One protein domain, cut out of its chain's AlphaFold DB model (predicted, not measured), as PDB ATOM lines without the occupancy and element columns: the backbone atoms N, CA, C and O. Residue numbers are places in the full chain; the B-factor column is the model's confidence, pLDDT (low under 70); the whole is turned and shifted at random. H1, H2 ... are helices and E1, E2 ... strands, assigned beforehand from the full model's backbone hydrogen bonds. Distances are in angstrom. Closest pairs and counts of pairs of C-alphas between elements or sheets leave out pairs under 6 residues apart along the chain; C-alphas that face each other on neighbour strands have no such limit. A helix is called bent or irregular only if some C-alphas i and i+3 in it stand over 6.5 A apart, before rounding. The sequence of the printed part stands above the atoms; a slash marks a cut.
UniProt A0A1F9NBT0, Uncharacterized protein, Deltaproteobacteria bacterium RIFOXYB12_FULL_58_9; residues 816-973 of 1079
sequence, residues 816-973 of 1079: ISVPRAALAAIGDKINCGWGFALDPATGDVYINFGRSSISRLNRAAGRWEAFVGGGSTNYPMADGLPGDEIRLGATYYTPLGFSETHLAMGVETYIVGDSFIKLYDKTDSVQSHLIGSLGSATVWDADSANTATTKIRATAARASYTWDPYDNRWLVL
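This is residues 816 to 973 of the 1079 residues of an uncharacterized protein of Deltaproteobacteria bacterium RIFOXYB12_FULL_58_9 (UniProt A0A1F9NBT0). With little regular structure, two strongly twisted sheets, E4 E5 E6 E7 and E1 E2 E3, stand partly face to face as a sandwich; on the larger sheet's other face H1 covers E5, and hairpin E8 and E9 meets E4. The 158 printed residues, mostly strand in class, hold 60 in named elements: E1 to E7, H1, E8, E9. Both sheets are antiparallel meanders, each strand beside the one before; compact, radius of gyration of the C-alphas 15.0 A, spans 46 by 34 by 26 A.

E4 (892 to 898) starts at C-alpha (197.253, 151.571, 278.750); E5 (902 to 908), E6 (915 to 921, 20.1 A) and E7 (927 to 933) follow. E1 is 845 to 849, E2 853 to 858, E3 863 to 869, H1 954 to 958, E8 961 to 964; E9 (969 to 973) ends at (196.566, 163.068, 292.361).

N 894 and O 906 of E4 and E5 are 3.1 A apart. H1, only just irregular (C-alphas 954 and 957 6.50 A apart), has height 6.7 A over the sheet; 0 of 1 O i to N i+4 and 1 of 2 O i to N i+3 pairs are within hydrogen-bond range.

The printed part has no cut. Links E3 to E4 and E7 to H1 are long. Residues 816 to 825 are among 27 under pLDDT 70.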
ATOM      1  N   ILE A 816     192.110 146.589 266.743       46.53
ATOM      2  CA  ILE A 816     193.426 146.781 267.399       46.53
ATOM      3  C   ILE A 816     194.423 147.610 266.549       46.53
ATOM      4  O   ILE A 816     195.455 148.075 267.046       46.53
ATOM      5  N   SER A 817     194.114 147.831 265.271       47.78
ATOM      6  CA  SER A 817     194.888 148.663 264.355       47.78
ATOM      7  C   SER A 817     193.971 149.310 263.317       47.78
ATOM      8  O   SER A 817     193.724 148.719 262.266       47.78
ATOM      9  N   VAL A 818     193.475 150.519 263.576       48.59
ATOM     10  CA  VAL A 818     192.886 151.338 262.507       48.59
ATOM     11  C   VAL A 818     194.051 151.862 261.657       48.59
ATOM     12  O   VAL A 818     194.914 152.574 262.181       48.59
ATOM     13  N   PRO A 819     194.175 151.498 260.365       50.81
ATOM     14  CA  PRO A 819     195.197 152.087 259.513       50.81
ATOM     15  C   PRO A 819     194.957 153.597 259.438       50.81
ATOM     16  O   PRO A 819     193.845 154.024 259.142       50.81
ATOM     17  N   ARG A 820     196.006 154.412 259.618       50.84
ATOM     18  CA  ARG A 820     195.955 155.894 259.607       50.84
ATOM     19  C   ARG A 820     195.226 156.514 258.393       50.84
ATOM     20  O   ARG A 820     194.881 157.687 258.431       50.84
ATOM     21  N   ALA A 821     195.004 155.747 257.320       44.62
ATOM     22  CA  ALA A 821     194.336 156.165 256.085       44.62
ATOM     23  C   ALA A 821     192.813 155.891 256.020       44.62
ATOM     24  O   ALA A 821     192.168 156.393 255.103       44.62
ATOM     25  N   ALA A 822     192.235 155.121 256.948       50.16
ATOM     26  CA  ALA A 822     190.800 154.825 257.010       50.16
ATOM     27  C   ALA A 822     190.239 155.351 258.335       50.16
ATOM     28  O   ALA A 822     190.045 154.593 259.276       50.16
ATOM     29  N   LEU A 823     190.082 156.669 258.440       59.59
ATOM     30  CA  LEU A 823     189.636 157.293 259.681       59.59
ATOM     31  C   LEU A 823     188.137 157.579 259.645       59.59
ATOM     32  O   LEU A 823     187.616 158.092 258.652       59.59
ATOM     33  N   ALA A 824     187.492 157.232 260.753       60.94
ATOM     34  CA  ALA A 824     186.054 157.203 260.919       60.94
ATOM     35  C   ALA A 824     185.437 158.617 260.930       60.94
ATOM     36  O   ALA A 824     186.020 159.582 261.446       60.94
ATOM     37  N   ALA A 825     184.241 158.738 260.359       64.69
ATOM     38  CA  ALA A 825     183.393 159.909 260.520       64.69
ATOM     39  C   ALA A 825     183.010 160.079 261.996       64.69
ATOM     40  O   ALA A 825     183.032 159.134 262.782       64.69
ATOM     41  N   ILE A 826     182.621 161.292 262.387       70.56
ATOM     42  CA  ILE A 826     182.250 161.580 263.777       70.56
ATOM     43  C   ILE A 826     181.138 160.651 264.321       70.56
ATOM     44  O   ILE A 826     181.148 160.309 265.498       70.56
ATOM     45  N   GLY A 827     180.230 160.191 263.452       63.62
ATOM     46  CA  GLY A 827     179.139 159.268 263.784       63.62
ATOM     47  C   GLY A 827     179.470 157.779 263.643       63.62
ATOM     48  O   GLY A 827     178.558 156.960 263.689       63.62
ATOM     49  N   ASP A 828     180.729 157.407 263.425       70.69
ATOM     50  CA  ASP A 828     181.118 155.999 263.357       70.69
ATOM     51  C   ASP A 828     181.257 155.381 264.758       70.69
ATOM     52  O   ASP A 828     181.004 156.021 265.783       70.69
ATOM     53  N   LYS A 829     181.599 154.089 264.801       72.44
ATOM     54  CA  LYS A 829     181.869 153.370 266.051       72.44
ATOM     55  C   LYS A 829     183.015 154.068 266.789       72.44
ATOM     56  O   LYS A 829     183.920 154.599 266.154       72.44
ATOM     57  N   ILE A 830     182.979 154.071 268.117       73.81
ATOM     58  CA  ILE A 830     184.093 154.586 268.918       73.81
ATOM     59  C   ILE A 830     184.550 153.521 269.898       73.81
ATOM     60  O   ILE A 830     183.742 152.783 270.456       73.81
ATOM     61  N   ASN A 831     185.857 153.454 270.107       68.81
ATOM     62  CA  ASN A 831     186.467 152.661 271.157       68.81
ATOM     63  C   ASN A 831     187.238 153.609 272.046       68.81
ATOM     64  O   ASN A 831     188.225 154.201 271.614       68.81
ATOM     65  N   CYS A 832     186.759 153.766 273.269       63.78
ATOM     66  CA  CYS A 832     187.457 154.541 274.267       63.78
ATOM     67  C   CYS A 832     187.754 153.627 275.447       63.78
ATOM     68  O   CYS A 832     186.847 153.048 276.050       63.78
ATOM     69  N   GLY A 833     189.035 153.533 275.791       64.00
ATOM     70  CA  GLY A 833     189.422 153.146 277.138       64.00
ATOM     71  C   GLY A 833     189.350 154.353 278.077       64.00
ATOM     72  O   GLY A 833     189.252 155.487 277.638       64.00
ATOM     73  N   TRP A 834     189.383 154.079 279.378       68.06
ATOM     74  CA  TRP A 834     189.763 154.937 280.509       68.06
ATOM     75  C   TRP A 834     190.035 156.441 280.225       68.06
ATOM     76  O   TRP A 834     191.177 156.879 280.364       68.06
ATOM     77  N   GLY A 835     188.997 157.232 279.922       77.44
ATOM     78  CA  GLY A 835     189.018 158.707 279.922       77.44
ATOM     79  C   GLY A 835     189.356 159.426 278.607       77.44
ATOM     80  O   GLY A 835     189.838 158.842 277.641       77.44
ATOM     81  N   PHE A 836     189.105 160.741 278.588       88.19
ATOM     82  CA  PHE A 836     189.423 161.635 277.471       88.19
ATOM     83  C   PHE A 836     189.962 162.979 277.965       88.19
ATOM     84  O   PHE A 836     189.728 163.370 279.109       88.19
ATOM     85  N   ALA A 837     190.629 163.713 277.075       89.81
ATOM     86  CA  ALA A 837     190.998 165.106 277.300       89.81
ATOM     87  C   ALA A 837     190.347 166.006 276.244       89.81
ATOM     88  O   ALA A 837     190.294 165.655 275.064       89.81
ATOM     89  N   LEU A 838     189.873 167.175 276.673       91.69
ATOM     90  CA  LEU A 838     189.292 168.207 275.816       91.69
ATOM     91  C   LEU A 838     190.254 169.389 275.715       91.69
ATOM     92  O   LEU A 838     190.620 169.934 276.757       91.69
ATOM     93  N   ASP A 839     190.638 169.809 274.506       92.44
ATOM     94  CA  ASP A 839     191.315 171.103 274.348       92.44
ATOM     95  C   ASP A 839     190.268 172.209 274.576       92.44
ATOM     96  O   ASP A 839     189.310 172.301 273.802       92.44
ATOM     97  N   PRO A 840     190.396 173.041 275.624       89.00
ATOM     98  CA  PRO A 840     189.372 174.028 275.953       89.00
ATOM     99  C   PRO A 840     189.215 175.115 274.879       89.00
ATOM    100  O   PRO A 840     188.122 175.665 274.741       89.00
ATOM    101  N   ALA A 841     190.256 175.394 274.088       89.69
ATOM    102  CA  ALA A 841     190.255 176.476 273.109       89.69
ATOM    103  C   ALA A 841     189.644 176.055 271.763       89.69
ATOM    104  O   ALA A 841     188.893 176.818 271.156       89.69
ATOM    105  N   THR A 842     189.971 174.852 271.274       91.06
ATOM    106  CA  THR A 842     189.444 174.336 269.992       91.06
ATOM    107  C   THR A 842     188.219 173.445 270.170       91.06
ATOM    108  O   THR A 842     187.441 173.259 269.234       91.06
ATOM    109  N   GLY A 843     188.053 172.881 271.366       90.62
ATOM    110  CA  GLY A 843     187.078 171.848 271.667       90.62
ATOM    111  C   GLY A 843     187.464 170.458 271.160       90.62
ATOM    112  O   GLY A 843     186.654 169.548 271.302       90.62
ATOM    113  N   ASP A 844     188.636 170.264 270.553       91.31
ATOM    114  CA  ASP A 844     189.041 168.949 270.044       91.31
ATOM    115  C   ASP A 844     189.133 167.914 271.176       91.31
ATOM    116  O   ASP A 844     189.642 168.190 272.265       91.31
ATOM    117  N   VAL A 845     188.638 166.704 270.904       90.12
ATOM    118  CA  VAL A 845     188.574 165.602 271.875       90.12
ATOM    119  C   VAL A 845     189.689 164.608 271.590       90.12
ATOM    120  O   VAL A 845     189.834 164.147 270.462       90.12
ATOM    121  N   TYR A 846     190.459 164.246 272.608       89.19
ATOM    122  CA  TYR A 846     191.568 163.305 272.505       89.19
ATOM    123  C   TYR A 846     191.255 162.051 273.313       89.19
ATOM    124  O   TYR A 846     190.964 162.148 274.506       89.19
ATOM    125  N   ILE A 847     191.345 160.889 272.664       83.00
ATOM    126  CA  ILE A 847     191.085 159.571 273.261       83.00
ATOM    127  C   ILE A 847     192.097 158.531 272.800       83.00
ATOM    128  O   ILE A 847     192.759 158.686 271.771       83.00
ATOM    129  N   ASN A 848     192.193 157.435 273.545       79.25
ATOM    130  CA  ASN A 848     192.911 156.252 273.103       79.25
ATOM    131  C   ASN A 848     191.984 155.352 272.265       79.25
ATOM    132  O   ASN A 848     191.020 154.798 272.785       79.25
ATOM    133  N   PHE A 849     192.304 155.159 270.982       70.06
ATOM    134  CA  PHE A 849     191.666 154.113 270.178       70.06
ATOM    135  C   PHE A 849     192.470 152.825 270.320       70.06
ATOM    136  O   PHE A 849     193.599 152.705 269.825       70.06
ATOM    137  N   GLY A 850     191.888 151.857 271.025       65.88
ATOM    138  CA  GLY A 850     192.541 150.589 271.321       65.88
ATOM    139  C   GLY A 850     193.811 150.761 272.165       65.88
ATOM    140  O   GLY A 850     193.886 151.607 273.058       65.88
ATOM    141  N   ARG A 851     194.817 149.911 271.908       66.38
ATOM    142  CA  ARG A 851     196.070 149.846 272.694       66.38
ATOM    143  C   ARG A 851     197.287 150.459 271.997       66.38
ATOM    144  O   ARG A 851     198.367 150.453 272.571       66.38
ATOM    145  N   SER A 852     197.140 150.934 270.760       72.12
ATOM    146  CA  SER A 852     198.268 151.214 269.859       72.12
ATOM    147  C   SER A 852     198.281 152.633 269.276       72.12
ATOM    148  O   SER A 852     199.258 152.999 268.616       72.12
ATOM    149  N   SER A 853     197.237 153.432 269.527       79.69
ATOM    150  CA  SER A 853     197.107 154.789 268.994       79.69
ATOM    151  C   SER A 853     196.315 155.722 269.911       79.69
ATOM    152  O   SER A 853     195.403 155.298 270.620       79.69
ATOM    153  N   ILE A 854     196.649 157.006 269.840       82.81
ATOM    154  CA  ILE A 854     195.848 158.115 270.353       82.81
ATOM    155  C   ILE A 854     195.271 158.853 269.163       82.81
ATOM    156  O   ILE A 854     196.011 159.207 268.241       82.81
ATOM    157  N   SER A 855     193.974 159.125 269.211       83.19
ATOM    158  CA  SER A 855     193.282 159.877 268.174       83.19
ATOM    159  C   SER A 855     192.735 161.181 268.723       83.19
ATOM    160  O   SER A 855     192.347 161.286 269.887       83.19
ATOM    161  N   ARG A 856     192.672 162.165 267.837       87.25
ATOM    162  CA  ARG A 856     192.027 163.452 268.032       87.25
ATOM    163  C   ARG A 856     190.781 163.517 267.161       87.25
ATOM    164  O   ARG A 856     190.874 163.319 265.952       87.25
ATOM    165  N   LEU A 857     189.638 163.854 267.735       87.44
ATOM    166  CA  LEU A 857     188.484 164.324 266.983       87.44
ATOM    167  C   LEU A 857     188.734 165.777 266.612       87.44
ATOM    168  O   LEU A 857     188.580 166.667 267.448       87.44
ATOM    169  N   ASN A 858     189.128 165.999 265.363       86.19
ATOM    170  CA  ASN A 858     189.244 167.335 264.804       86.19
ATOM    171  C   ASN A 858     187.829 167.850 264.532       86.19
ATOM    172  O   ASN A 858     187.196 167.464 263.542       86.19
ATOM    173  N   ARG A 859     187.311 168.696 265.426       84.06
ATOM    174  CA  ARG A 859     185.921 169.165 265.370       84.06
ATOM    175  C   ARG A 859     185.657 170.026 264.146       84.06
ATOM    176  O   ARG A 859     184.597 169.909 263.540       84.06
ATOM    177  N   ALA A 860     186.634 170.835 263.741       84.75
ATOM    178  CA  ALA A 860     186.524 171.662 262.543       84.75
ATOM    179  C   ALA A 860     186.431 170.819 261.259       84.75
ATOM    180  O   ALA A 860     185.743 171.207 260.316       84.75
ATOM    181  N   ALA A 861     187.105 169.665 261.221       83.50
ATOM    182  CA  ALA A 861     187.075 168.740 260.089       83.50
ATOM    183  C   ALA A 861     185.966 167.672 260.178       83.50
ATOM    184  O   ALA A 861     185.704 166.998 259.184       83.50
ATOM    185  N   GLY A 862     185.333 167.498 261.344       83.25
ATOM    186  CA  GLY A 862     184.251 166.532 261.566       83.25
ATOM    187  C   GLY A 862     184.684 165.063 261.492       83.25
ATOM    188  O   GLY A 862     183.894 164.214 261.077       83.25
ATOM    189  N   ARG A 863     185.938 164.750 261.843       83.38
ATOM    190  CA  ARG A 863     186.495 163.390 261.729       83.38
ATOM    191  C   ARG A 863     187.563 163.092 262.773       83.38
ATOM    192  O   ARG A 863     188.242 164.000 263.260       83.38
ATOM    193  N   TRP A 864     187.751 161.808 263.052       82.12
ATOM    194  CA  TRP A 864     188.868 161.325 263.854       82.12
ATOM    195  C   TRP A 864     190.178 161.382 263.063       82.12
ATOM    196  O   TRP A 864     190.205 161.153 261.858       82.12
ATOM    197  N   GLU A 865     191.276 161.711 263.734       81.44
ATOM    198  CA  GLU A 865     192.620 161.789 263.166       81.44
ATOM    199  C   GLU A 865     193.615 161.132 264.122       81.44
ATOM    200  O   GLU A 865     193.582 161.389 265.322       81.44
ATOM    201  N   ALA A 866     194.517 160.291 263.608       81.00
ATOM    202  CA  ALA A 866     195.592 159.746 264.433       81.00
ATOM    203  C   ALA A 866     196.510 160.886 264.900       81.00
ATOM    204  O   ALA A 866     197.028 161.642 264.073       81.00
ATOM    205  N   PHE A 867     196.712 160.985 266.211       87.19
ATOM    206  CA  PHE A 867     197.545 161.998 266.851       87.19
ATOM    207  C   PHE A 867     198.919 161.435 267.238       87.19
ATOM    208  O   PHE A 867     199.937 162.037 266.916       87.19
ATOM    209  N   VAL A 868     198.960 160.250 267.858       87.56
ATOM    210  CA  VAL A 868     200.201 159.531 268.208       87.56
ATOM    211  C   VAL A 868     200.009 158.038 267.946       87.56
ATOM    212  O   VAL A 868     198.944 157.496 268.239       87.56
ATOM    213  N   GLY A 869     201.034 157.352 267.438       84.25
ATOM    214  CA  GLY A 869     201.025 155.903 267.228       84.25
ATOM    215  C   GLY A 869     201.300 155.482 265.783       84.25
ATOM    216  O   GLY A 869     201.284 156.286 264.854       84.25
ATOM    217  N   GLY A 870     201.539 154.181 265.591       78.75
ATOM    218  CA  GLY A 870     201.830 153.579 264.280       78.75
ATOM    219  C   GLY A 870     203.306 153.588 263.859       78.75
ATOM    220  O   GLY A 870     203.643 152.973 262.847       78.75
ATOM    221  N   GLY A 871     204.186 154.219 264.637       86.69
ATOM    222  CA  GLY A 871     205.622 154.253 264.373       86.69
ATOM    223  C   GLY A 871     206.398 153.050 264.915       86.69
ATOM    224  O   GLY A 871     205.832 152.089 265.443       86.69
ATOM    225  N   SER A 872     207.729 153.092 264.785       89.00
ATOM    226  CA  SER A 872     208.634 152.010 265.208       89.00
ATOM    227  C   SER A 872     209.374 152.273 266.521       89.00
ATOM    228  O   SER A 872     209.879 151.322 267.123       89.00
ATOM    229  N   THR A 873     209.455 153.527 266.977       92.12
ATOM    230  CA  THR A 873     210.248 153.906 268.155       92.12
ATOM    231  C   THR A 873     209.408 153.820 269.420       92.12
ATOM    232  O   THR A 873     208.443 154.558 269.570       92.12
ATOM    233  N   ASN A 874     209.760 152.938 270.358       88.81
ATOM    234  CA  ASN A 874     209.000 152.788 271.603       88.81
ATOM    235  C   ASN A 874     208.930 154.105 272.392       88.81
ATOM    236  O   ASN A 874     209.958 154.756 272.597       88.81
ATOM    237  N   TYR A 875     207.739 154.420 272.904       87.62
ATOM    238  CA  TYR A 875     207.443 155.660 273.629       87.62
ATOM    239  C   TYR A 875     208.464 156.067 274.720       87.62
ATOM    240  O   TYR A 875     208.716 157.268 274.846       87.62
ATOM    241  N   PRO A 876     209.133 155.167 275.485       87.94
ATOM    242  CA  PRO A 876     210.085 155.611 276.502       87.94
ATOM    243  C   PRO A 876     211.299 156.325 275.898       87.94
ATOM    244  O   PRO A 876     211.853 157.210 276.541       87.94
ATOM    245  N   MET A 877     211.682 155.969 274.665       90.19
ATOM    246  CA  MET A 877     212.868 156.469 273.953       90.19
ATOM    247  C   MET A 877     212.527 157.459 272.828       90.19
ATOM    248  O   MET A 877     213.402 157.797 272.037       90.19
ATOM    249  N   ALA A 878     211.267 157.883 272.720       92.62
ATOM    250  CA  ALA A 878     210.765 158.654 271.583       92.62
ATOM    251  C   ALA A 878     210.733 160.179 271.809       92.62
ATOM    252  O   ALA A 878     210.140 160.903 271.014       92.62
ATOM    253  N   ASP A 879     211.346 160.684 272.884       93.88
ATOM    254  CA  ASP A 879     211.371 162.127 273.148       93.88
ATOM    255  C   ASP A 879     212.094 162.880 272.014       93.88
ATOM    256  O   ASP A 879     213.181 162.492 271.586       93.88
ATOM    257  N   GLY A 880     211.479 163.963 271.534       96.31
ATOM    258  CA  GLY A 880     211.929 164.754 270.389       96.31
ATOM    259  C   GLY A 880     211.456 164.245 269.024       96.31
ATOM    260  O   GLY A 880     211.778 164.876 268.018       96.31
ATOM    261  N   LEU A 881     210.707 163.139 268.966       96.81
ATOM    262  CA  LEU A 881     210.131 162.613 267.726       96.81
ATOM    263  C   LEU A 881     208.663 163.042 267.558       96.81
ATOM    264  O   LEU A 881     207.957 163.166 268.565       96.81
ATOM    265  N   PRO A 882     208.189 163.239 266.314       94.50
ATOM    266  CA  PRO A 882     206.771 163.456 266.030       94.50
ATOM    267  C   PRO A 882     205.951 162.195 266.333       94.50
ATOM    268  O   PRO A 882     206.455 161.073 266.240       94.50
ATOM    269  N   GLY A 883     204.671 162.374 266.670       89.88
ATOM    270  CA  GLY A 883     203.788 161.324 267.184       89.88
ATOM    271  C   GLY A 883     203.621 160.100 266.281       89.88
ATOM    272  O   GLY A 883     203.326 159.008 266.769       89.88
ATOM    273  N   ASP A 884     203.844 160.237 264.978       89.00
ATOM    274  CA  ASP A 884     203.727 159.151 264.005       89.00
ATOM    275  C   ASP A 884     204.976 158.279 263.845       89.00
ATOM    276  O   ASP A 884     204.905 157.200 263.255       89.00
ATOM    277  N   GLU A 885     206.101 158.684 264.426       92.12
ATOM    278  CA  GLU A 885     207.289 157.838 264.564       92.12
ATOM    279  C   GLU A 885     207.256 156.990 265.848       92.12
ATOM    280  O   GLU A 885     208.088 156.091 266.043       92.12
ATOM    281  N   ILE A 886     206.243 157.203 266.694       90.12
ATOM    282  CA  ILE A 886     206.137 156.627 268.033       90.12
ATOM    283  C   ILE A 886     205.323 155.336 268.025       90.12
ATOM    284  O   ILE A 886     204.226 155.235 267.473       90.12
ATOM    285  N   ARG A 887     205.870 154.327 268.697       86.94
ATOM    286  CA  ARG A 887     205.241 153.044 268.972       86.94
ATOM    287  C   ARG A 887     204.726 153.014 270.403       86.94
ATOM    288  O   ARG A 887     205.503 153.011 271.359       86.94
ATOM    289  N   LEU A 888     203.412 152.872 270.518       80.06
ATOM    290  CA  LEU A 888     202.695 152.815 271.785       80.06
ATOM    291  C   LEU A 888     202.545 151.372 272.363       80.06
ATOM    292  O   LEU A 888     201.974 151.170 273.418       80.06
ATOM    293  N   GLY A 889     203.129 150.317 271.788       67.69
ATOM    294  CA  GLY A 889     203.105 148.974 272.426       67.69
ATOM    295  C   GLY A 889     201.688 148.435 272.749       67.69
ATOM    296  O   GLY A 889     200.726 148.855 272.125       67.69
ATOM    297  N   ALA A 890     201.551 147.467 273.667       60.22
ATOM    298  CA  ALA A 890     200.258 146.947 274.156       60.22
ATOM    299  C   ALA A 890     200.020 147.399 275.609       60.22
ATOM    300  O   ALA A 890     199.967 146.584 276.531       60.22
ATOM    301  N   THR A 891     199.969 148.712 275.813       66.62
ATOM    302  CA  THR A 891     199.961 149.369 277.130       66.62
ATOM    303  C   THR A 891     198.726 150.264 277.270       66.62
ATOM    304  O   THR A 891     198.070 150.569 276.277       66.62
ATOM    305  N   TYR A 892     198.357 150.644 278.493       74.75
ATOM    306  CA  TYR A 892     197.253 151.571 278.750       74.75
ATOM    307  C   TYR A 892     197.740 153.009 278.555       74.75
ATOM    308  O   TYR A 892     198.788 153.386 279.084       74.75
ATOM    309  N   TYR A 893     196.966 153.788 277.802       80.00
ATOM    310  CA  TYR A 893     197.198 155.207 277.566       80.00
ATOM    311  C   TYR A 893     195.969 155.998 277.948       80.00
ATOM    312  O   TYR A 893     194.871 155.660 277.509       80.00
ATOM    313  N   THR A 894     196.169 157.076 278.693       82.81
ATOM    314  CA  THR A 894     195.077 157.952 279.105       82.81
ATOM    315  C   THR A 894     195.481 159.402 278.857       82.81
ATOM    316  O   THR A 894     196.478 159.863 279.422       82.81
ATOM    317  N   PRO A 895     194.750 160.135 278.001       87.94
ATOM    318  CA  PRO A 895     194.843 161.589 277.934       87.94
ATOM    319  C   PRO A 895     194.451 162.190 279.290       87.94
ATOM    320  O   PRO A 895     193.402 161.855 279.832       87.94
ATOM    321  N   LEU A 896     195.304 163.046 279.854       86.56
ATOM    322  CA  LEU A 896     195.151 163.539 281.230       86.56
ATOM    323  C   LEU A 896     194.623 164.972 281.297       86.56
ATOM    324  O   LEU A 896     193.896 165.321 282.220       86.56
ATOM    325  N   GLY A 897     195.022 165.814 280.342       88.31
ATOM    326  CA  GLY A 897     194.666 167.230 280.320       88.31
ATOM    327  C   GLY A 897     195.668 168.076 279.540       88.31
ATOM    328  O   GLY A 897     196.627 167.558 278.967       88.31
ATOM    329  N   PHE A 898     195.448 169.390 279.536       90.69
ATOM    330  CA  PHE A 898     196.186 170.337 278.702       90.69
ATOM    331  C   PHE A 898     196.891 171.424 279.509       90.69
ATOM    332  O   PHE A 898     196.344 171.954 280.474       90.69
ATOM    333  N   SER A 899     198.095 171.775 279.059       90.94
ATOM    334  CA  SER A 899     198.677 173.095 279.284       90.94
ATOM    335  C   SER A 899     198.382 173.992 278.075       90.94
ATOM    336  O   SER A 899     197.682 173.599 277.138       90.94
ATOM    337  N   GLU A 900     198.947 175.200 278.053       87.12
ATOM    338  CA  GLU A 900     198.802 176.104 276.906       87.12
ATOM    339  C   GLU A 900     199.307 175.479 275.594       87.12
ATOM    340  O   GLU A 900     198.700 175.684 274.541       87.12
ATOM    341  N   THR A 901     200.381 174.683 275.647       90.38
ATOM    342  CA  THR A 901     201.072 174.175 274.449       90.38
ATOM    343  C   THR A 901     201.126 172.656 274.331       90.38
ATOM    344  O   THR A 901     201.387 172.164 273.235       90.38
ATOM    345  N   HIS A 902     200.849 171.899 275.399       93.12
ATOM    346  CA  HIS A 902     200.990 170.440 275.395       93.12
ATOM    347  C   HIS A 902     199.746 169.710 275.908       93.12
ATOM    348  O   HIS A 902     199.080 170.158 276.841       93.12
ATOM    349  N   LEU A 903     199.503 168.525 275.346       93.25
ATOM    350  CA  LEU A 903     198.691 167.465 275.943       93.25
ATOM    351  C   LEU A 903     199.567 166.633 276.890       93.25
ATOM    352  O   LEU A 903     200.614 166.138 276.470       93.25
ATOM    353  N   ALA A 904     199.128 166.422 278.131       91.56
ATOM    354  CA  ALA A 904     199.719 165.436 279.033       91.56
ATOM    355  C   ALA A 904     199.039 164.071 278.887       91.56
ATOM    356  O   ALA A 904     197.817 163.972 278.761       91.56
ATOM    357  N   MET A 905     199.839 163.008 278.939       88.75
ATOM    358  CA  MET A 905     199.379 161.645 278.716       88.75
ATOM    359  C   MET A 905     200.046 160.671 279.678       88.75
ATOM    360  O   MET A 905     201.274 160.611 279.769       88.75
ATOM    361  N   GLY A 906     199.225 159.889 280.369       86.06
ATOM    362  CA  GLY A 906     199.669 158.794 281.213       86.06
ATOM    363  C   GLY A 906     199.916 157.544 280.377       86.06
ATOM    364  O   GLY A 906     199.123 157.228 279.488       86.06
ATOM    365  N   VAL A 907     201.007 156.837 280.665       83.25
ATOM    366  CA  VAL A 907     201.388 155.589 279.993       83.25
ATOM    367  C   VAL A 907     201.705 154.516 281.031       83.25
ATOM    368  O   VAL A 907     202.524 154.756 281.917       83.25
ATOM    369  N   GLU A 908     201.084 153.338 280.916       78.56
ATOM    370  CA  GLU A 908     201.191 152.247 281.898       78.56
ATOM    371  C   GLU A 908     201.182 150.843 281.251       78.56
ATOM    372  O   GLU A 908     200.295 150.507 280.468       78.56
ATOM    373  N   THR A 909     202.095 149.949 281.647       70.88
ATOM    374  CA  THR A 909     201.994 148.489 281.389       70.88
ATOM    375  C   THR A 909     201.434 147.736 282.617       70.88
ATOM    376  O   THR A 909     201.896 147.978 283.731       70.88
ATOM    377  N   TYR A 910     200.492 146.797 282.438       57.44
ATOM    378  CA  TYR A 910     199.721 146.144 283.522       57.44
ATOM    379  C   TYR A 910     200.579 145.539 284.662       57.44
ATOM    380  O   TYR A 910     201.475 144.735 284.410       57.44
ATOM    381  N   ILE A 911     200.240 145.907 285.909       51.19
ATOM    382  CA  ILE A 911     200.628 145.370 287.241       51.19
ATOM    383  C   ILE A 911     202.140 145.302 287.578       51.19
ATOM    384  O   ILE A 911     202.483 145.378 288.758       51.19
ATOM    385  N   VAL A 912     203.076 145.247 286.617       51.56
ATOM    386  CA  VAL A 912     204.521 145.100 286.918       51.56
ATOM    387  C   VAL A 912     205.494 145.768 285.926       51.56
ATOM    388  O   VAL A 912     206.652 145.359 285.851       51.56
ATOM    389  N   GLY A 913     205.091 146.797 285.172       63.94
ATOM    390  CA  GLY A 913     206.028 147.453 284.245       63.94
ATOM    391  C   GLY A 913     205.950 148.978 284.159       63.94
ATOM    392  O   GLY A 913     205.208 149.630 284.881       63.94
ATOM    393  N   ASP A 914     206.772 149.523 283.271       76.25
ATOM    394  CA  ASP A 914     206.963 150.933 282.930       76.25
ATOM    395  C   ASP A 914     205.731 151.843 283.108       76.25
ATOM    396  O   ASP A 914     204.649 151.578 282.578       76.25
ATOM    397  N   SER A 915     205.912 152.936 283.858       81.88
ATOM    398  CA  SER A 915     204.885 153.953 284.117       81.88
ATOM    399  C   SER A 915     205.461 155.348 283.894       81.88
ATOM    400  O   SER A 915     206.468 155.714 284.504       81.88
ATOM    401  N   PHE A 916     204.834 156.121 283.014       86.94
ATOM    402  CA  PHE A 916     205.314 157.434 282.590       86.94
ATOM    403  C   PHE A 916     204.173 158.437 282.481       86.94
ATOM    404  O   PHE A 916     203.025 158.072 282.235       86.94
ATOM    405  N   ILE A 917     204.523 159.718 282.572       89.12
ATOM    406  CA  ILE A 917     203.716 160.794 282.010       89.12
ATOM    407  C   ILE A 917     204.558 161.469 280.925       89.12
ATOM    408  O   ILE A 917     205.686 161.915 281.166       89.12
ATOM    409  N   LYS A 918     204.021 161.499 279.707       90.75
ATOM    410  CA  LYS A 918     204.634 162.121 278.529       90.75
ATOM    411  C   LYS A 918     203.804 163.328 278.100       90.75
ATOM    412  O   LYS A 918     202.596 163.368 278.332       90.75
ATOM    413  N   LEU A 919     204.464 164.308 277.499       93.69
ATOM    414  CA  LEU A 919     203.829 165.478 276.903       93.69
ATOM    415  C   LEU A 919     203.912 165.375 275.387       93.69
ATOM    416  O   LEU A 919     204.884 164.835 274.864       93.69
ATOM    417  N   TYR A 920     202.922 165.930 274.705       94.88
ATOM    418  CA  TYR A 920     202.899 166.033 273.253       94.88
ATOM    419  C   TYR A 920     202.491 167.447 272.865       94.88
ATOM    420  O   TYR A 920     201.475 167.940 273.363       94.88
ATOM    421  N   ASP A 921     203.267 168.104 272.005       94.88
ATOM    422  CA  ASP A 921     202.898 169.420 271.479       94.88
ATOM    423  C   ASP A 921     201.584 169.311 270.689       94.88
ATOM    424  O   ASP A 921     201.385 168.401 269.878       94.88
ATOM    425  N   LYS A 922     200.652 170.229 270.946       90.12
ATOM    426  CA  LYS A 922     199.304 170.179 270.354       90.12
ATOM    427  C   LYS A 922     199.305 170.404 268.838       90.12
ATOM    428  O   LYS A 922     198.349 170.014 268.166       90.12
ATOM    429  N   THR A 923     200.346 171.043 268.312       88.25
ATOM    430  CA  THR A 923     200.461 171.476 266.918       88.25
ATOM    431  C   THR A 923     201.095 170.405 266.044       88.25
ATOM    432  O   THR A 923     200.558 170.095 264.982       88.25
ATOM    433  N   ASP A 924     202.227 169.847 266.474       90.62
ATOM    434  CA  ASP A 924     203.033 168.927 265.660       90.62
ATOM    435  C   ASP A 924     203.197 167.526 266.266       90.62
ATOM    436  O   ASP A 924     203.826 166.669 265.644       90.62
ATOM    437  N   SER A 925     202.576 167.252 267.422       93.00
ATOM    438  CA  SER A 925     202.604 165.971 268.143       93.00
ATOM    439  C   SER A 925     203.988 165.524 268.628       93.00
ATOM    440  O   SER A 925     204.152 164.355 268.984       93.00
ATOM    441  N   VAL A 926     204.991 166.410 268.656       96.75
ATOM    442  CA  VAL A 926     206.330 166.051 269.138       96.75
ATOM    443  C   VAL A 926     206.279 165.684 270.620       96.75
ATOM    444  O   VAL A 926     205.762 166.439 271.446       96.75
ATOM    445  N   GLN A 927     206.819 164.510 270.959       95.56
ATOM    446  CA  GLN A 927     206.842 164.008 272.331       95.56
ATOM    447  C   GLN A 927     207.950 164.678 273.153       95.56
ATOM    448  O   GLN A 927     209.093 164.787 272.709       95.56
ATOM    449  N   SER A 928     207.661 165.013 274.408       94.31
ATOM    450  CA  SER A 928     208.670 165.328 275.418       94.31
ATOM    451  C   SER A 928     208.400 164.616 276.744       94.31
ATOM    452  O   SER A 928     207.287 164.181 277.052       94.31
ATOM    453  N   HIS A 929     209.440 164.489 277.564       90.94
ATOM    454  CA  HIS A 929     209.344 163.844 278.868       90.94
ATOM    455  C   HIS A 929     208.788 164.799 279.931       90.94
ATOM    456  O   HIS A 929     209.274 165.922 280.038       90.94
ATOM    457  N   LEU A 930     207.824 164.340 280.743       91.56
ATOM    458  CA  LEU A 930     207.456 165.022 281.988       91.56
ATOM    459  C   LEU A 930     208.048 164.301 283.199       91.56
ATOM    460  O   LEU A 930     208.817 164.907 283.938       91.56
ATOM    461  N   ILE A 931     207.681 163.033 283.407       89.88
ATOM    462  CA  ILE A 931     208.152 162.228 284.541       89.88
ATOM    463  C   ILE A 931     208.043 160.726 284.252       89.88
ATOM    464  O   ILE A 931     207.188 160.286 283.478       89.88
ATOM    465  N   GLY A 932     208.882 159.926 284.905       88.00
ATOM    466  CA  GLY A 932     208.835 158.464 284.864       88.00
ATOM    467  C   GLY A 932     210.154 157.857 284.398       88.00
ATOM    468  O   GLY A 932     210.976 158.507 283.759       88.00
ATOM    469  N   SER A 933     210.363 156.583 284.692       86.12
ATOM    470  CA  SER A 933     211.535 155.834 284.244       86.12
ATOM    471  C   SER A 933     211.170 154.364 284.054       86.12
ATOM    472  O   SER A 933     210.079 153.929 284.426       86.12
ATOM    473  N   LEU A 934     212.063 153.595 283.427       84.56
ATOM    474  CA  LEU A 934     211.826 152.172 283.191       84.56
ATOM    475  C   LEU A 934     211.714 151.398 284.523       84.56
ATOM    476  O   LEU A 934     212.529 151.561 285.439       84.56
ATOM    477  N   GLY A 935     210.723 150.507 284.586       76.50
ATOM    478  CA  GLY A 935     210.309 149.730 285.753       76.50
ATOM    479  C   GLY A 935     209.270 150.441 286.628       76.50
ATOM    480  O   GLY A 935     209.429 151.610 286.972       76.50
ATOM    481  N   SER A 936     208.228 149.717 287.057       67.12
ATOM    482  CA  SER A 936     207.223 150.258 287.981       67.12
ATOM    483  C   SER A 936     207.753 150.406 289.407       67.12
ATOM    484  O   SER A 936     208.665 149.698 289.851       67.12
ATOM    485  N   ALA A 937     207.118 151.303 290.157       73.38
ATOM    486  CA  ALA A 937     207.141 151.300 291.611       73.38
ATOM    487  C   ALA A 937     205.716 151.136 292.159       73.38
ATOM    488  O   ALA A 937     204.728 151.460 291.500       73.38
ATOM    489  N   THR A 938     205.592 150.618 293.380       74.00
ATOM    490  CA  THR A 938     204.302 150.537 294.087       74.00
ATOM    491  C   THR A 938     203.896 151.875 294.713       74.00
ATOM    492  O   THR A 938     202.729 152.067 295.048       74.00
ATOM    493  N   VAL A 939     204.845 152.806 294.837       78.38
ATOM    494  CA  VAL A 939     204.690 154.169 295.362       78.38
ATOM    495  C   VAL A 939     205.535 155.133 294.527       78.38
ATOM    496  O   VAL A 939     206.458 154.700 293.843       78.38
ATOM    497  N   TRP A 940     205.226 156.426 294.572       86.00
ATOM    498  CA  TRP A 940     206.055 157.448 293.933       86.00
ATOM    499  C   TRP A 940     207.331 157.702 294.744       86.00
ATOM    500  O   TRP A 940     207.335 157.531 295.967       86.00
ATOM    501  N   ASP A 941     208.396 158.153 294.078       86.88
ATOM    502  CA  ASP A 941     209.605 158.609 294.769       86.88
ATOM    503  C   ASP A 941     209.349 159.844 295.652       86.88
ATOM    504  O   ASP A 941     208.362 160.573 295.502       86.88
ATOM    505  N   ALA A 942     210.273 160.080 296.587       88.38
ATOM    506  CA  ALA A 942     210.221 161.198 297.522       88.38
ATOM    507  C   ALA A 942     210.334 162.570 296.832       88.38
ATOM    508  O   ALA A 942     210.778 162.698 295.691       88.38
ATOM    509  N   ASP A 943     209.950 163.618 297.557       91.00
ATOM    510  CA  ASP A 943     210.034 165.003 297.086       91.00
ATOM    511  C   ASP A 943     211.481 165.394 296.752       91.00
ATOM    512  O   ASP A 943     212.440 164.887 297.334       91.00
ATOM    513  N   SER A 944     211.634 166.334 295.821       91.12
ATOM    514  CA  SER A 944     212.895 166.744 295.187       91.12
ATOM    515  C   SER A 944     213.558 165.687 294.294       91.12
ATOM    516  O   SER A 944     214.637 165.948 293.758       91.12
ATOM    517  N   ALA A 945     212.944 164.512 294.094       91.38
ATOM    518  CA  ALA A 945     213.426 163.545 293.113       91.38
ATOM    519  C   ALA A 945     213.418 164.147 291.699       91.38
ATOM    520  O   ALA A 945     212.516 164.907 291.336       91.38
ATOM    521  N   ASN A 946     214.437 163.798 290.912       91.62
ATOM    522  CA  ASN A 946     214.566 164.253 289.533       91.62
ATOM    523  C   ASN A 946     213.574 163.504 288.646       91.62
ATOM    524  O   ASN A 946     213.648 162.274 288.543       91.62
ATOM    525  N   THR A 947     212.713 164.258 287.965       90.69
ATOM    526  CA  THR A 947     211.611 163.731 287.155       90.69
ATOM    527  C   THR A 947     212.058 162.750 286.069       90.69
ATOM    528  O   THR A 947     211.357 161.770 285.827       90.69
ATOM    529  N   ALA A 948     213.261 162.929 285.506       87.50
ATOM    530  CA  ALA A 948     213.844 162.051 284.485       87.50
ATOM    531  C   ALA A 948     214.248 160.659 285.003       87.50
ATOM    532  O   ALA A 948     214.480 159.735 284.225       87.50
ATOM    533  N   THR A 949     214.394 160.513 286.320       86.94
ATOM    534  CA  THR A 949     214.775 159.250 286.978       86.94
ATOM    535  C   THR A 949     213.712 158.739 287.937       86.94
ATOM    536  O   THR A 949     213.863 157.647 288.482       86.94
ATOM    537  N   THR A 950     212.657 159.522 288.160       88.19
ATOM    538  CA  THR A 950     211.607 159.188 289.111       88.19
ATOM    539  C   THR A 950     210.849 157.944 288.665       88.19
ATOM    540  O   THR A 950     210.466 157.817 287.503       88.19
ATOM    541  N   LYS A 951     210.575 157.038 289.602       85.50
ATOM    542  CA  LYS A 951     209.582 155.978 289.431       85.50
ATOM    543  C   LYS A 951     208.235 156.433 289.977       85.50
ATOM    544  O   LYS A 951     208.143 156.979 291.077       85.50
ATOM    545  N   ILE A 952     207.185 156.197 289.196       82.56
ATOM    546  CA  ILE A 952     205.803 156.516 289.566       82.56
ATOM    547  C   ILE A 952     204.963 155.242 289.628       82.56
ATOM    548  O   ILE A 952     205.295 154.223 289.016       82.56
ATOM    549  N   ARG A 953     203.871 155.299 290.395       78.94
ATOM    550  CA  ARG A 953     202.926 154.187 290.516       78.94
ATOM    551  C   ARG A 953     202.125 154.024 289.225       78.94
ATOM    552  O   ARG A 953     201.668 155.008 288.660       78.94
ATOM    553  N   ALA A 954     201.870 152.782 288.833       70.88
ATOM    554  CA  ALA A 954     201.136 152.434 287.615       70.88
ATOM    555  C   ALA A 954     199.743 153.106 287.514       70.88
ATOM    556  O   ALA A 954     199.380 153.662 286.480       70.88
ATOM    557  N   THR A 955     199.019 153.217 288.633       71.69
ATOM    558  CA  THR A 955     197.693 153.861 288.705       71.69
ATOM    559  C   THR A 955     197.709 155.390 288.599       71.69
ATOM    560  O   THR A 955     196.642 155.992 288.461       71.69
ATOM    561  N   ALA A 956     198.884 156.029 288.643       68.88
ATOM    562  CA  ALA A 956     199.028 157.474 288.468       68.88
ATOM    563  C   ALA A 956     198.438 157.935 287.135       68.88
ATOM    564  O   ALA A 956     197.727 158.935 287.086       68.88
ATOM    565  N   ALA A 957     198.663 157.165 286.069       61.75
ATOM    566  CA  ALA A 957     198.220 157.466 284.712       61.75
ATOM    567  C   ALA A 957     196.688 157.566 284.548       61.75
ATOM    568  O   ALA A 957     196.226 157.881 283.464       61.75
ATOM    569  N   ARG A 958     195.892 157.300 285.594       71.50
ATOM    570  CA  ARG A 958     194.416 157.343 285.567       71.50
ATOM    571  C   ARG A 958     193.812 158.274 286.624       71.50
ATOM    572  O   ARG A 958     192.607 158.208 286.875       71.50
ATOM    573  N   ALA A 959     194.652 159.048 287.306       76.19
ATOM    574  CA  ALA A 959     194.250 159.959 288.372       76.19
ATOM    575  C   ALA A 959     193.739 161.307 287.821       76.19
ATOM    576  O   ALA A 959     193.716 161.508 286.612       76.19
ATOM    577  N   SER A 960     193.318 162.220 288.700       85.62
ATOM    578  CA  SER A 960     192.917 163.590 288.334       85.62
ATOM    579  C   SER A 960     194.147 164.479 288.109       85.62
ATOM    580  O   SER A 960     195.131 164.364 288.850       85.62
ATOM    581  N   TYR A 961     194.083 165.370 287.116       88.31
ATOM    582  CA  TYR A 961     195.179 166.253 286.702       88.31
ATOM    583  C   TYR A 961     194.682 167.667 286.425       88.31
ATOM    584  O   TYR A 961     193.578 167.859 285.924       88.31
ATOM    585  N   THR A 962     195.529 168.659 286.687       90.25
ATOM    586  CA  THR A 962     195.305 170.030 286.218       90.25
ATOM    587  C   THR A 962     196.629 170.760 286.024       90.25
ATOM    588  O   THR A 962     197.642 170.434 286.650       90.25
ATOM    589  N   TRP A 963     196.616 171.757 285.148       91.81
ATOM    590  CA  TRP A 963     197.742 172.648 284.909       91.81
ATOM    591  C   TRP A 963     197.693 173.853 285.858       91.81
ATOM    592  O   TRP A 963     196.632 174.445 286.054       91.81
ATOM    593  N   ASP A 964     198.835 174.214 286.444       92.19
ATOM    594  CA  ASP A 964     199.019 175.448 287.213       92.19
ATOM    595  C   ASP A 964     199.817 176.451 286.360       92.19
ATOM    596  O   ASP A 964     201.047 176.340 286.267       92.19
ATOM    597  N   PRO A 965     199.149 177.430 285.718       89.25
ATOM    598  CA  PRO A 965     199.802 178.339 284.778       89.25
ATOM    599  C   PRO A 965     200.732 179.349 285.455       89.25
ATOM    600  O   PRO A 965     201.593 179.924 284.796       89.25
ATOM    601  N   TYR A 966     200.586 179.581 286.760       90.06
ATOM    602  CA  TYR A 966     201.360 180.605 287.456       90.06
ATOM    603  C   TYR A 966     202.762 180.121 287.843       90.06
ATOM    604  O   TYR A 966     203.713 180.893 287.748       90.06
ATOM    605  N   ASP A 967     202.889 178.853 288.250       89.12
ATOM    606  CA  ASP A 967     204.188 178.229 288.546       89.12
ATOM    607  C   ASP A 967     204.692 177.343 287.395       89.12
ATOM    608  O   ASP A 967     205.775 176.767 287.489       89.12
ATOM    609  N   ASN A 968     203.933 177.253 286.294       90.19
ATOM    610  CA  ASN A 968     204.265 176.471 285.104       90.19
ATOM    611  C   ASN A 968     204.563 174.995 285.443       90.19
ATOM    612  O   ASN A 968     205.618 174.451 285.097       90.19
ATOM    613  N   ARG A 969     203.624 174.357 286.150       92.69
ATOM    614  CA  ARG A 969     203.760 172.988 286.668       92.69
ATOM    615  C   ARG A 969     202.459 172.200 286.586       92.69
ATOM    616  O   ARG A 969     201.368 172.765 286.542       92.69
ATOM    617  N   TRP A 970     202.576 170.878 286.628       92.94
ATOM    618  CA  TRP A 970     201.424 169.977 286.669       92.94
ATOM    619  C   TRP A 970     201.064 169.597 288.099       92.94
ATOM    620  O   TRP A 970     201.943 169.300 288.910       92.94
ATOM    621  N   LEU A 971     199.766 169.557 288.390       93.31
ATOM    622  CA  LEU A 971     199.219 169.032 289.635       93.31
ATOM    623  C   LEU A 971     198.562 167.683 289.365       93.31
ATOM    624  O   LEU A 971     197.788 167.547 288.416       93.31
ATOM    625  N   VAL A 972     198.869 166.697 290.204       90.50
ATOM    626  CA  VAL A 972     198.486 165.299 289.982       90.50
ATOM    627  C   VAL A 972     198.047 164.649 291.275       90.50
ATOM    628  O   VAL A 972     198.767 164.700 292.270       90.50
ATOM    629  N   LEU A 973     196.914 163.960 291.264       89.38
ATOM    630  CA  LEU A 973     196.566 163.068 292.361       89.38
ATOM    631  C   LEU A 973     197.451 161.805 292.289       89.38
ATOM    632  O   LEU A 973     197.453 161.099 291.288       89.38
TER     633      LEU A 973